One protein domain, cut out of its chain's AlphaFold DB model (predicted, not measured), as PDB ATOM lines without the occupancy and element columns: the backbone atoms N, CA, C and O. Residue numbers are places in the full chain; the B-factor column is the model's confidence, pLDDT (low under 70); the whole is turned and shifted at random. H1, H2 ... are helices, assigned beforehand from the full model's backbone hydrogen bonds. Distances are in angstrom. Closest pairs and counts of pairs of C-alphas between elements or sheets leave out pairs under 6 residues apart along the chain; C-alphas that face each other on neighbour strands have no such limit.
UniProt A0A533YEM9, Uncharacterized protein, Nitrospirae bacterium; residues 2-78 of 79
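This is residues 2 to 78 of the 79 residues of an uncharacterized protein of Nitrospirae bacterium (UniProt A0A533YEM9). A long helix, H1, and a shorter one, H2, lie side by side as a helical hairpin; two short helices make a second layer over one side of it, H3 crossing H2 and H4 crossing H1. The printed part has 77 residues with four named helices, H1 to H4 in chain order, and no named strand: all helix. It is compact, with a radius of gyration of the C-alphas of 11.9 A, spanning 35 by 27 by 17 A.

H1, residues 2 to 22, touches H2, residues 26 to 39, with residues 12 to 21 alone, at a shallow tilt of 22 degrees, opposite ways; the closest C-alphas, of Val 20 and Lys 29, are 4.8 A apart. H4, residues 65 to 76, touches H1 with residues 66 to 71 alone, at a steep tilt of 45 degrees; the closest C-alphas, of Ala 13 and Val 67, are 5.4 A apart. H2 touches H3, residues 53 to 61, with residues 29 to 34 alone, only just about perpendicular at 72 degrees; the closest C-alphas, of Arg 30 and Leu 56, are 6.4 A apart. In H1 to H4 every O i to N i+4 pair is within hydrogen-bond range.

H1 begins at C-alpha 2 (599.051, 580.826, 464.355) and is 30.8 A long; H2 is 19.9 A. H4 ends at C-alpha 76 (601.829, 568.612, 472.371).

The printed part has no cut. The link H2 to H3, residues 40 to 52, is long. Confidence is under 70 in 33 residues, among them 39 to 54 and 69 to 78.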
ATOM      1  N   ALA A   2     600.010 581.548 463.502       61.09
ATOM      2  CA  ALA A   2     599.051 580.826 464.355       61.09
ATOM      3  C   ALA A   2     597.632 580.724 463.751       61.09
ATOM      4  O   ALA A   2     597.015 579.665 463.830       61.09
ATOM      5  N   ASP A   3     597.143 581.779 463.088       67.38
ATOM      6  CA  ASP A   3     595.798 581.782 462.486       67.38
ATOM      7  C   ASP A   3     595.679 580.859 461.266       67.38
ATOM      8  O   ASP A   3     594.663 580.199 461.082       67.38
ATOM      9  N   THR A   4     596.747 580.735 460.474       69.75
ATOM     10  CA  THR A   4     596.808 579.828 459.314       69.75
ATOM     11  C   THR A   4     596.780 578.360 459.743       69.75
ATOM     12  O   THR A   4     596.068 577.556 459.153       69.75
ATOM     13  N   ILE A   5     597.513 578.016 460.808       68.75
ATOM     14  CA  ILE A   5     597.508 576.664 461.389       68.75
ATOM     15  C   ILE A   5     596.135 576.348 461.986       68.75
ATOM     16  O   ILE A   5     595.621 575.248 461.805       68.75
ATOM     17  N   ARG A   6     595.515 577.316 462.673       68.19
ATOM     18  CA  ARG A   6     594.164 577.159 463.219       68.19
ATOM     19  C   ARG A   6     593.140 576.892 462.117       68.19
ATOM     20  O   ARG A   6     592.342 575.980 462.284       68.19
ATOM     21  N   GLY A   7     593.195 577.637 461.011       75.75
ATOM     22  CA  GLY A   7     592.327 577.421 459.850       75.75
ATOM     23  C   GLY A   7     592.463 576.011 459.273       75.75
ATOM     24  O   GLY A   7     591.473 575.298 459.173       75.75
ATOM     25  N   ALA A   8     593.697 575.565 459.018       74.56
ATOM     26  CA  ALA A   8     593.960 574.227 458.483       74.56
ATOM     27  C   ALA A   8     593.484 573.092 459.416       74.56
ATOM     28  O   ALA A   8     592.978 572.072 458.954       74.56
ATOM     29  N   LEU A   9     593.613 573.262 460.738       72.50
ATOM     30  CA  LEU A   9     593.114 572.286 461.715       72.50
ATOM     31  C   LEU A   9     591.584 572.248 461.778       72.50
ATOM     32  O   LEU A   9     591.017 571.176 461.985       72.50
ATOM     33  N   THR A  10     590.921 573.394 461.610       76.38
ATOM     34  CA  THR A  10     589.459 573.461 461.528       76.38
ATOM     35  C   THR A  10     588.953 572.746 460.274       76.38
ATOM     36  O   THR A  10     588.099 571.875 460.393       76.38
ATOM     37  N   GLU A  11     589.536 573.027 459.105       81.38
ATOM     38  CA  GLU A  11     589.166 572.369 457.842       81.38
ATOM     39  C   GLU A  11     589.348 570.845 457.913       81.38
ATOM     40  O   GLU A  11     588.485 570.078 457.483       81.38
ATOM     41  N   LEU A  12     590.448 570.386 458.517       77.81
ATOM     42  CA  LEU A  12     590.689 568.961 458.730       77.81
ATOM     43  C   LEU A  12     589.647 568.337 459.673       77.81
ATOM     44  O   LEU A  12     589.139 567.252 459.396       77.81
ATOM     45  N   ALA A  13     589.310 569.003 460.777       77.12
ATOM     46  CA  ALA A  13     588.317 568.504 461.724       77.12
ATOM     47  C   ALA A  13     586.920 568.385 461.091       77.12
ATOM     48  O   ALA A  13     586.239 567.380 461.301       77.12
ATOM     49  N   GLU A  14     586.522 569.369 460.285       81.88
ATOM     50  CA  GLU A  14     585.268 569.346 459.524       81.88
ATOM     51  C   GLU A  14     585.247 568.183 458.526       81.88
ATOM     52  O   GLU A  14     584.275 567.424 458.469       81.88
ATOM     53  N   LEU A  15     586.346 567.973 457.795       83.12
ATOM     54  CA  LEU A  15     586.484 566.850 456.869       83.12
ATOM     55  C   LEU A  15     586.363 565.497 457.583       83.12
ATOM     56  O   LEU A  15     585.703 564.582 457.082       83.12
ATOM     57  N   ILE A  16     586.987 565.347 458.752       82.00
ATOM     58  CA  ILE A  16     586.905 564.113 459.539       82.00
ATOM     59  C   ILE A  16     585.471 563.893 460.030       82.00
ATOM     60  O   ILE A  16     584.950 562.791 459.870       82.00
ATOM     61  N   ALA A  17     584.808 564.927 460.558       81.31
ATOM     62  CA  ALA A  17     583.432 564.839 461.048       81.31
ATOM     63  C   ALA A  17     582.459 564.368 459.952       81.31
ATOM     64  O   ALA A  17     581.709 563.413 460.157       81.31
ATOM     65  N   VAL A  18     582.551 564.947 458.749       85.88
ATOM     66  CA  VAL A  18     581.737 564.538 457.591       85.88
ATOM     67  C   VAL A  18     581.962 563.066 457.230       85.88
ATOM     68  O   VAL A  18     581.017 562.345 456.906       85.88
ATOM     69  N   ASN A  19     583.207 562.591 457.277       83.94
ATOM     70  CA  ASN A  19     583.513 561.197 456.960       83.94
ATOM     71  C   ASN A  19     583.066 560.229 458.071       83.94
ATOM     72  O   ASN A  19     582.670 559.104 457.765       83.94
ATOM     73  N   VAL A  20     583.073 560.651 459.342       84.56
ATOM     74  CA  VAL A  20     582.547 559.864 460.470       84.56
ATOM     75  C   VAL A  20     581.036 559.683 460.330       84.56
ATOM     76  O   VAL A  20     580.533 558.577 460.507       84.56
ATOM     77  N   GLU A  21     580.293 560.724 459.961       84.62
ATOM     78  CA  GLU A  21     578.842 560.615 459.747       84.62
ATOM     79  C   GLU A  21     578.478 559.646 458.616       84.62
ATOM     80  O   GLU A  21     577.470 558.945 458.696       84.62
ATOM     81  N   ARG A  22     579.319 559.574 457.580       87.06
ATOM     82  CA  ARG A  22     579.121 558.704 456.409       87.06
ATOM     83  C   ARG A  22     579.573 557.260 456.623       87.06
ATOM     84  O   ARG A  22     579.296 556.413 455.775       87.06
ATOM     85  N   ALA A  23     580.281 556.970 457.711       87.44
ATOM     86  CA  ALA A  23     580.798 555.637 457.974       87.44
ATOM     87  C   ALA A  23     579.685 554.685 458.477       87.44
ATOM     88  O   ALA A  23     578.892 555.059 459.347       87.44
ATOM     89  N   PRO A  24     579.626 553.442 457.955       87.50
ATOM     90  CA  PRO A  24     578.477 552.544 458.121       87.50
ATOM     91  C   PRO A  24     578.338 551.938 459.525       87.50
ATOM     92  O   PRO A  24     577.262 551.461 459.878       87.50
ATOM     93  N   GLY A  25     579.398 551.955 460.331       86.69
ATOM     94  CA  GLY A  25     579.426 551.323 461.643       86.69
ATOM     95  C   GLY A  25     580.438 551.965 462.583       86.69
ATOM     96  O   GLY A  25     581.215 552.844 462.210       86.69
ATOM     97  N   GLN A  26     580.404 551.549 463.848       81.19
ATOM     98  CA  GLN A  26     581.262 552.115 464.891       81.19
ATOM     99  C   GLN A  26     582.751 551.883 464.598       81.19
ATOM    100  O   GLN A  26     583.570 552.773 464.812       81.19
ATOM    101  N   THR A  27     583.099 550.715 464.057       83.50
ATOM    102  CA  THR A  27     584.472 550.375 463.668       83.50
ATOM    103  C   THR A  27     584.977 551.283 462.550       83.50
ATOM    104  O   THR A  27     586.065 551.844 462.651       83.50
ATOM    105  N   GLU A  28     584.178 551.497 461.510       86.12
ATOM    106  CA  GLU A  28     584.528 552.356 460.380       86.12
ATOM    107  C   GLU A  28     584.643 553.816 460.815       86.12
ATOM    108  O   GLU A  28     585.568 554.512 460.402       86.12
ATOM    109  N   LYS A  29     583.772 554.266 461.722       85.50
ATOM    110  CA  LYS A  29     583.869 555.592 462.337       85.50
ATOM    111  C   LYS A  29     585.184 555.783 463.097       85.50
ATOM    112  O   LYS A  29     585.842 556.809 462.929       85.50
ATOM    113  N   ARG A  30     585.615 554.784 463.880       80.94
ATOM    114  CA  ARG A  30     586.929 554.801 464.553       80.94
ATOM    115  C   ARG A  30     588.081 554.857 463.548       80.94
ATOM    116  O   ARG A  30     589.026 555.609 463.764       80.94
ATOM    117  N   LEU A  31     587.998 554.110 462.445       82.12
ATOM    118  CA  LEU A  31     589.014 554.132 461.386       82.12
ATOM    119  C   LEU A  31     589.115 555.500 460.705       82.12
ATOM    120  O   LEU A  31     590.223 555.963 460.439       82.12
ATOM    121  N   VAL A  32     587.986 556.171 460.462       83.94
ATOM    122  CA  VAL A  32     587.975 557.539 459.927       83.94
ATOM    123  C   VAL A  32     588.649 558.513 460.893       83.94
ATOM    124  O   VAL A  32     589.488 559.302 460.461       83.94
ATOM    125  N   LEU A  33     588.338 558.438 462.193       78.94
ATOM    126  CA  LEU A  33     589.002 559.262 463.207       78.94
ATOM    127  C   LEU A  33     590.512 559.014 463.228       78.94
ATOM    128  O   LEU A  33     591.287 559.961 463.132       78.94
ATOM    129  N   LEU A  34     590.930 557.745 463.297       77.12
ATOM    130  CA  LEU A  34     592.340 557.341 463.269       77.12
ATOM    131  C   LEU A  34     593.066 557.897 462.045       77.12
ATOM    132  O   LEU A  34     594.135 558.489 462.174       77.12
ATOM    133  N   ARG A  35     592.464 557.757 460.860       78.38
ATOM    134  CA  ARG A  35     593.017 558.289 459.612       78.38
ATOM    135  C   ARG A  35     593.136 559.809 459.654       78.38
ATOM    136  O   ARG A  35     594.173 560.329 459.263       78.38
ATOM    137  N   GLY A  36     592.140 560.499 460.203       77.12
ATOM    138  CA  GLY A  36     592.181 561.939 460.436       77.12
ATOM    139  C   GLY A  36     593.328 562.384 461.348       77.12
ATOM    140  O   GLY A  36     594.028 563.347 461.041       77.12
ATOM    141  N   PHE A  37     593.578 561.652 462.437       71.75
ATOM    142  CA  PHE A  37     594.713 561.908 463.333       71.75
ATOM    143  C   PHE A  37     596.074 561.659 462.669       71.75
ATOM    144  O   PHE A  37     597.039 562.368 462.959       71.75
ATOM    145  N   VAL A  38     596.154 560.681 461.765       72.31
ATOM    146  CA  VAL A  38     597.353 560.407 460.960       72.31
ATOM    147  C   VAL A  38     597.575 561.495 459.904       72.31
ATOM    148  O   VAL A  38     598.681 562.024 459.807       72.31
ATOM    149  N   GLU A  39     596.535 561.868 459.151       69.25
ATOM    150  CA  GLU A  39     596.566 562.916 458.113       69.25
ATOM    151  C   GLU A  39     596.856 564.304 458.689       69.25
ATOM    152  O   GLU A  39     597.499 565.122 458.032       69.25
ATOM    153  N   ALA A  40     596.506 564.535 459.956       64.44
ATOM    154  CA  ALA A  40     596.970 565.688 460.714       64.44
ATOM    155  C   ALA A  40     598.506 565.752 460.856       64.44
ATOM    156  O   ALA A  40     598.981 566.652 461.535       64.44
ATOM    157  N   HIS A  41     599.290 564.806 460.307       54.19
ATOM    158  CA  HIS A  41     600.762 564.775 460.289       54.19
ATOM    159  C   HIS A  41     601.415 565.123 461.642       54.19
ATOM    160  O   HIS A  41     602.485 565.723 461.734       54.19
ATOM    161  N   ARG A  42     600.753 564.687 462.717       50.34
ATOM    162  CA  ARG A  42     601.168 564.800 464.123       50.34
ATOM    163  C   ARG A  42     601.624 563.488 464.728       50.34
ATOM    164  O   ARG A  42     602.127 563.478 465.846       50.34
ATOM    165  N   LEU A  43     601.463 562.394 463.999       42.50
ATOM    166  CA  LEU A  43     601.997 561.097 464.364       42.50
ATOM    167  C   LEU A  43     603.310 560.915 463.605       42.50
ATOM    168  O   LEU A  43     603.375 560.253 462.575       42.50
ATOM    169  N   ASN A  44     604.372 561.534 464.127       37.12
ATOM    170  CA  ASN A  44     605.702 560.971 463.919       37.12
ATOM    171  C   ASN A  44     605.645 559.517 464.416       37.12
ATOM    172  O   ASN A  44     605.004 559.245 465.435       37.12
ATOM    173  N   HIS A  45     606.329 558.603 463.728       42.44
ATOM    174  CA  HIS A  45     606.414 557.170 464.058       42.44
ATOM    175  C   HIS A  45     606.796 556.855 465.526       42.44
ATOM    176  O   HIS A  45     606.733 555.707 465.940       42.44
ATOM    177  N   ALA A  46     607.177 557.861 466.320       46.22
ATOM    178  CA  ALA A  46     607.477 557.759 467.744       46.22
ATOM    179  C   ALA A  46     606.248 557.784 468.681       46.22
ATOM    180  O   ALA A  46     606.408 557.514 469.866       46.22
ATOM    181  N   VAL A  47     605.046 558.143 468.206       43.84
ATOM    182  CA  VAL A  47     603.833 558.280 469.058       43.84
ATOM    183  C   VAL A  47     602.703 557.339 468.621       43.84
ATOM    184  O   VAL A  47     601.578 557.428 469.100       43.84
ATOM    185  N   THR A  48     602.983 556.443 467.676       47.84
ATOM    186  CA  THR A  48     601.991 555.542 467.069       47.84
ATOM    187  C   THR A  48     601.659 554.325 467.935       47.84
ATOM    188  O   THR A  48     600.820 553.528 467.530       47.84
ATOM    189  N   ASP A  49     602.284 554.190 469.108       48.03
ATOM    190  CA  ASP A  49     602.207 552.964 469.910       48.03
ATOM    191  C   ASP A  49     600.898 552.781 470.684       48.03
ATOM    192  O   ASP A  49     600.615 551.655 471.080       48.03
ATOM    193  N   ASP A  50     600.061 553.811 470.854       47.84
ATOM    194  CA  ASP A  50     598.669 553.579 471.264       47.84
ATOM    195  C   ASP A  50     597.786 554.818 471.022       47.84
ATOM    196  O   ASP A  50     597.855 555.796 471.779       47.84
ATOM    197  N   PRO A  51     596.946 554.850 469.971       55.00
ATOM    198  CA  PRO A  51     595.842 555.795 469.954       55.00
ATOM    199  C   PRO A  51     594.929 555.450 471.132       55.00
ATOM    200  O   PRO A  51     594.371 554.357 471.168       55.00
ATOM    201  N   ASP A  52     594.770 556.371 472.089       65.62
ATOM    202  CA  ASP A  52     593.870 556.184 473.230       65.62
ATOM    203  C   ASP A  52     592.457 555.870 472.707       65.62
ATOM    204  O   ASP A  52     591.718 556.746 472.248       65.62
ATOM    205  N   LEU A  53     592.100 554.585 472.717       63.59
ATOM    206  CA  LEU A  53     590.835 554.102 472.175       63.59
ATOM    207  C   LEU A  53     589.650 554.707 472.939       63.59
ATOM    208  O   LEU A  53     588.590 554.913 472.348       63.59
ATOM    209  N   ALA A  54     589.841 555.069 474.215       67.06
ATOM    210  CA  ALA A  54     588.833 555.770 474.999       67.06
ATOM    211  C   ALA A  54     588.643 557.214 474.513       67.06
ATOM    212  O   ALA A  54     587.514 557.707 474.488       67.06
ATOM    213  N   LEU A  55     589.709 557.880 474.056       70.25
ATOM    214  CA  LEU A  55     589.608 559.190 473.406       70.25
ATOM    215  C   LEU A  55     588.857 559.097 472.072       70.25
ATOM    216  O   LEU A  55     588.026 559.958 471.787       70.25
ATOM    217  N   LEU A  56     589.104 558.062 471.264       71.12
ATOM    218  CA  LEU A  56     588.366 557.859 470.011       71.12
ATOM    219  C   LEU A  56     586.874 557.638 470.270       71.12
ATOM    220  O   LEU A  56     586.042 558.238 469.597       71.12
ATOM    221  N   ASP A  57     586.530 556.833 471.273       72.12
ATOM    222  CA  ASP A  57     585.136 556.604 471.655       72.12
ATOM    223  C   ASP A  57     584.457 557.856 472.206       72.12
ATOM    224  O   ASP A  57     583.305 558.129 471.865       72.12
ATOM    225  N   LEU A  58     585.176 558.661 472.989       72.31
ATOM    226  CA  LEU A  58     584.690 559.955 473.458       72.31
ATOM    227  C   LEU A  58     584.387 560.896 472.283       72.31
ATOM    228  O   LEU A  58     583.356 561.560 472.277       72.31
ATOM    229  N   LEU A  59     585.255 560.929 471.272       73.12
ATOM    230  CA  LEU A  59     585.086 561.762 470.078       73.12
ATOM    231  C   LEU A  59     583.947 561.293 469.171       73.12
ATOM    232  O   LEU A  59     583.338 562.109 468.486       73.12
ATOM    233  N   LEU A  60     583.626 559.999 469.182       74.81
ATOM    234  CA  LEU A  60     582.424 559.486 468.524       74.81
ATOM    235  C   LEU A  60     581.138 559.898 469.238       74.81
ATOM    236  O   LEU A  60     580.102 560.029 468.592       74.81
ATOM    237  N   GLN A  61     581.201 560.077 470.556       78.31
ATOM    238  CA  GLN A  61     580.071 560.542 471.357       78.31
ATOM    239  C   GLN A  61     579.937 562.071 471.355       78.31
ATOM    240  O   GLN A  61     578.832 562.571 471.536       78.31
ATOM    241  N   GLN A  62     581.041 562.794 471.155       77.44
ATOM    242  CA  GLN A  62     581.125 564.259 471.189       77.44
ATOM    243  C   GLN A  62     581.943 564.775 469.989       77.44
ATOM    244  O   GLN A  62     583.102 565.177 470.151       77.44
ATOM    245  N   PRO A  63     581.386 564.739 468.766       66.81
ATOM    246  CA  PRO A  63     582.087 565.164 467.553       66.81
ATOM    247  C   PRO A  63     582.521 566.638 467.583       66.81
ATOM    248  O   PRO A  63     583.546 566.990 467.005       66.81
ATOM    249  N   GLU A  64     581.827 567.502 468.323       71.25
ATOM    250  CA  GLU A  64     582.211 568.897 468.571       71.25
ATOM    251  C   GLU A  64     583.582 569.034 469.259       71.25
ATOM    252  O   GLU A  64     584.280 570.038 469.092       71.25
ATOM    253  N   MET A  65     584.018 567.998 469.982       75.38
ATOM    254  CA  MET A  65     585.313 567.964 470.655       75.38
ATOM    255  C   MET A  65     586.471 567.613 469.709       75.38
ATOM    256  O   MET A  65     587.629 567.707 470.131       75.38
ATOM    257  N   LEU A  66     586.215 567.244 468.443       72.12
ATOM    258  CA  LEU A  66     587.277 566.930 467.477       72.12
ATOM    259  C   LEU A  66     588.235 568.099 467.280       72.12
ATOM    260  O   LEU A  66     589.445 567.918 467.388       72.12
ATOM    261  N   VAL A  67     587.697 569.294 467.013       69.25
ATOM    262  CA  VAL A  67     588.498 570.492 466.716       69.25
ATOM    263  C   VAL A  67     589.422 570.803 467.892       69.25
ATOM    264  O   VAL A  67     590.631 570.966 467.720       69.25
ATOM    265  N   HIS A  68     588.866 570.828 469.106       71.44
ATOM    266  CA  HIS A  68     589.622 571.121 470.321       71.44
ATOM    267  C   HIS A  68     590.726 570.081 470.581       71.44
ATOM    268  O   HIS A  68     591.859 570.436 470.916       71.44
ATOM    269  N   ASN A  69     590.430 568.792 470.393       69.00
ATOM    270  CA  ASN A  69     591.396 567.719 470.630       69.00
ATOM    271  C   ASN A  69     592.487 567.647 469.553       69.00
ATOM    272  O   ASN A  69     593.656 567.466 469.900       69.00
ATOM    273  N   LEU A  70     592.155 567.878 468.280       68.25
ATOM    274  CA  LEU A  70     593.137 568.006 467.197       68.25
ATOM    275  C   LEU A  70     594.094 569.176 467.453       68.25
ATOM    276  O   LEU A  70     595.309 569.012 467.346       68.25
ATOM    277  N   GLN A  71     593.576 570.324 467.899       65.38
ATOM    278  CA  GLN A  71     594.400 571.468 468.302       65.38
ATOM    279  C   GLN A  71     595.314 571.142 469.491       65.38
ATOM    280  O   GLN A  71     596.490 571.503 469.484       65.38
ATOM    281  N   LYS A  72     594.815 570.428 470.507       66.94
ATOM    282  CA  LYS A  72     595.599 570.050 471.695       66.94
ATOM    283  C   LYS A  72     596.727 569.072 471.363       66.94
ATOM    284  O   LYS A  72     597.855 569.266 471.821       66.94
ATOM    285  N   LEU A  73     596.456 568.055 470.547       62.50
ATOM    286  CA  LEU A  73     597.482 567.136 470.035       62.50
ATOM    287  C   LEU A  73     598.494 567.887 469.155       62.50
ATOM    288  O   LEU A  73     599.706 567.661 469.260       62.50
ATOM    289  N   TRP A  74     598.014 568.871 468.383       58.38
ATOM    290  CA  TRP A  74     598.853 569.801 467.630       58.38
ATOM    291  C   TRP A  74     599.652 570.797 468.501       58.38
ATOM    292  O   TRP A  74     600.584 571.445 468.044       58.38
ATOM    293  N   MET A  75     599.410 570.933 469.794       58.59
ATOM    294  CA  MET A  75     600.339 571.698 470.643       58.59
ATOM    295  C   MET A  75     601.372 570.781 471.285       58.59
ATOM    296  O   MET A  75     602.550 571.120 471.329       58.59
ATOM    297  N   LYS A  76     600.960 569.572 471.680       56.94
ATOM    298  CA  LYS A  76     601.829 568.612 472.371       56.94
ATOM    299  C   LYS A  76     602.969 568.060 471.514       56.94
ATOM    300  O   LYS A  76     604.088 568.018 471.989       56.94
ATOM    301  N   GLY A  77     602.726 567.692 470.254       52.84
ATOM    302  CA  GLY A  77     603.791 567.172 469.365       52.84
ATOM    303  C   GLY A  77     604.786 568.222 468.834       52.84
ATOM    304  O   GLY A  77     605.550 567.931 467.924       52.84
ATOM    305  N   MET A  78     604.706 569.461 469.328       46.84
ATOM    306  CA  MET A  78     605.559 570.601 468.961       46.84
ATOM    307  C   MET A  78     606.511 570.999 470.105       46.84
ATOM    308  O   MET A  78     607.292 571.934 469.934       46.84
TER     309      MET A  78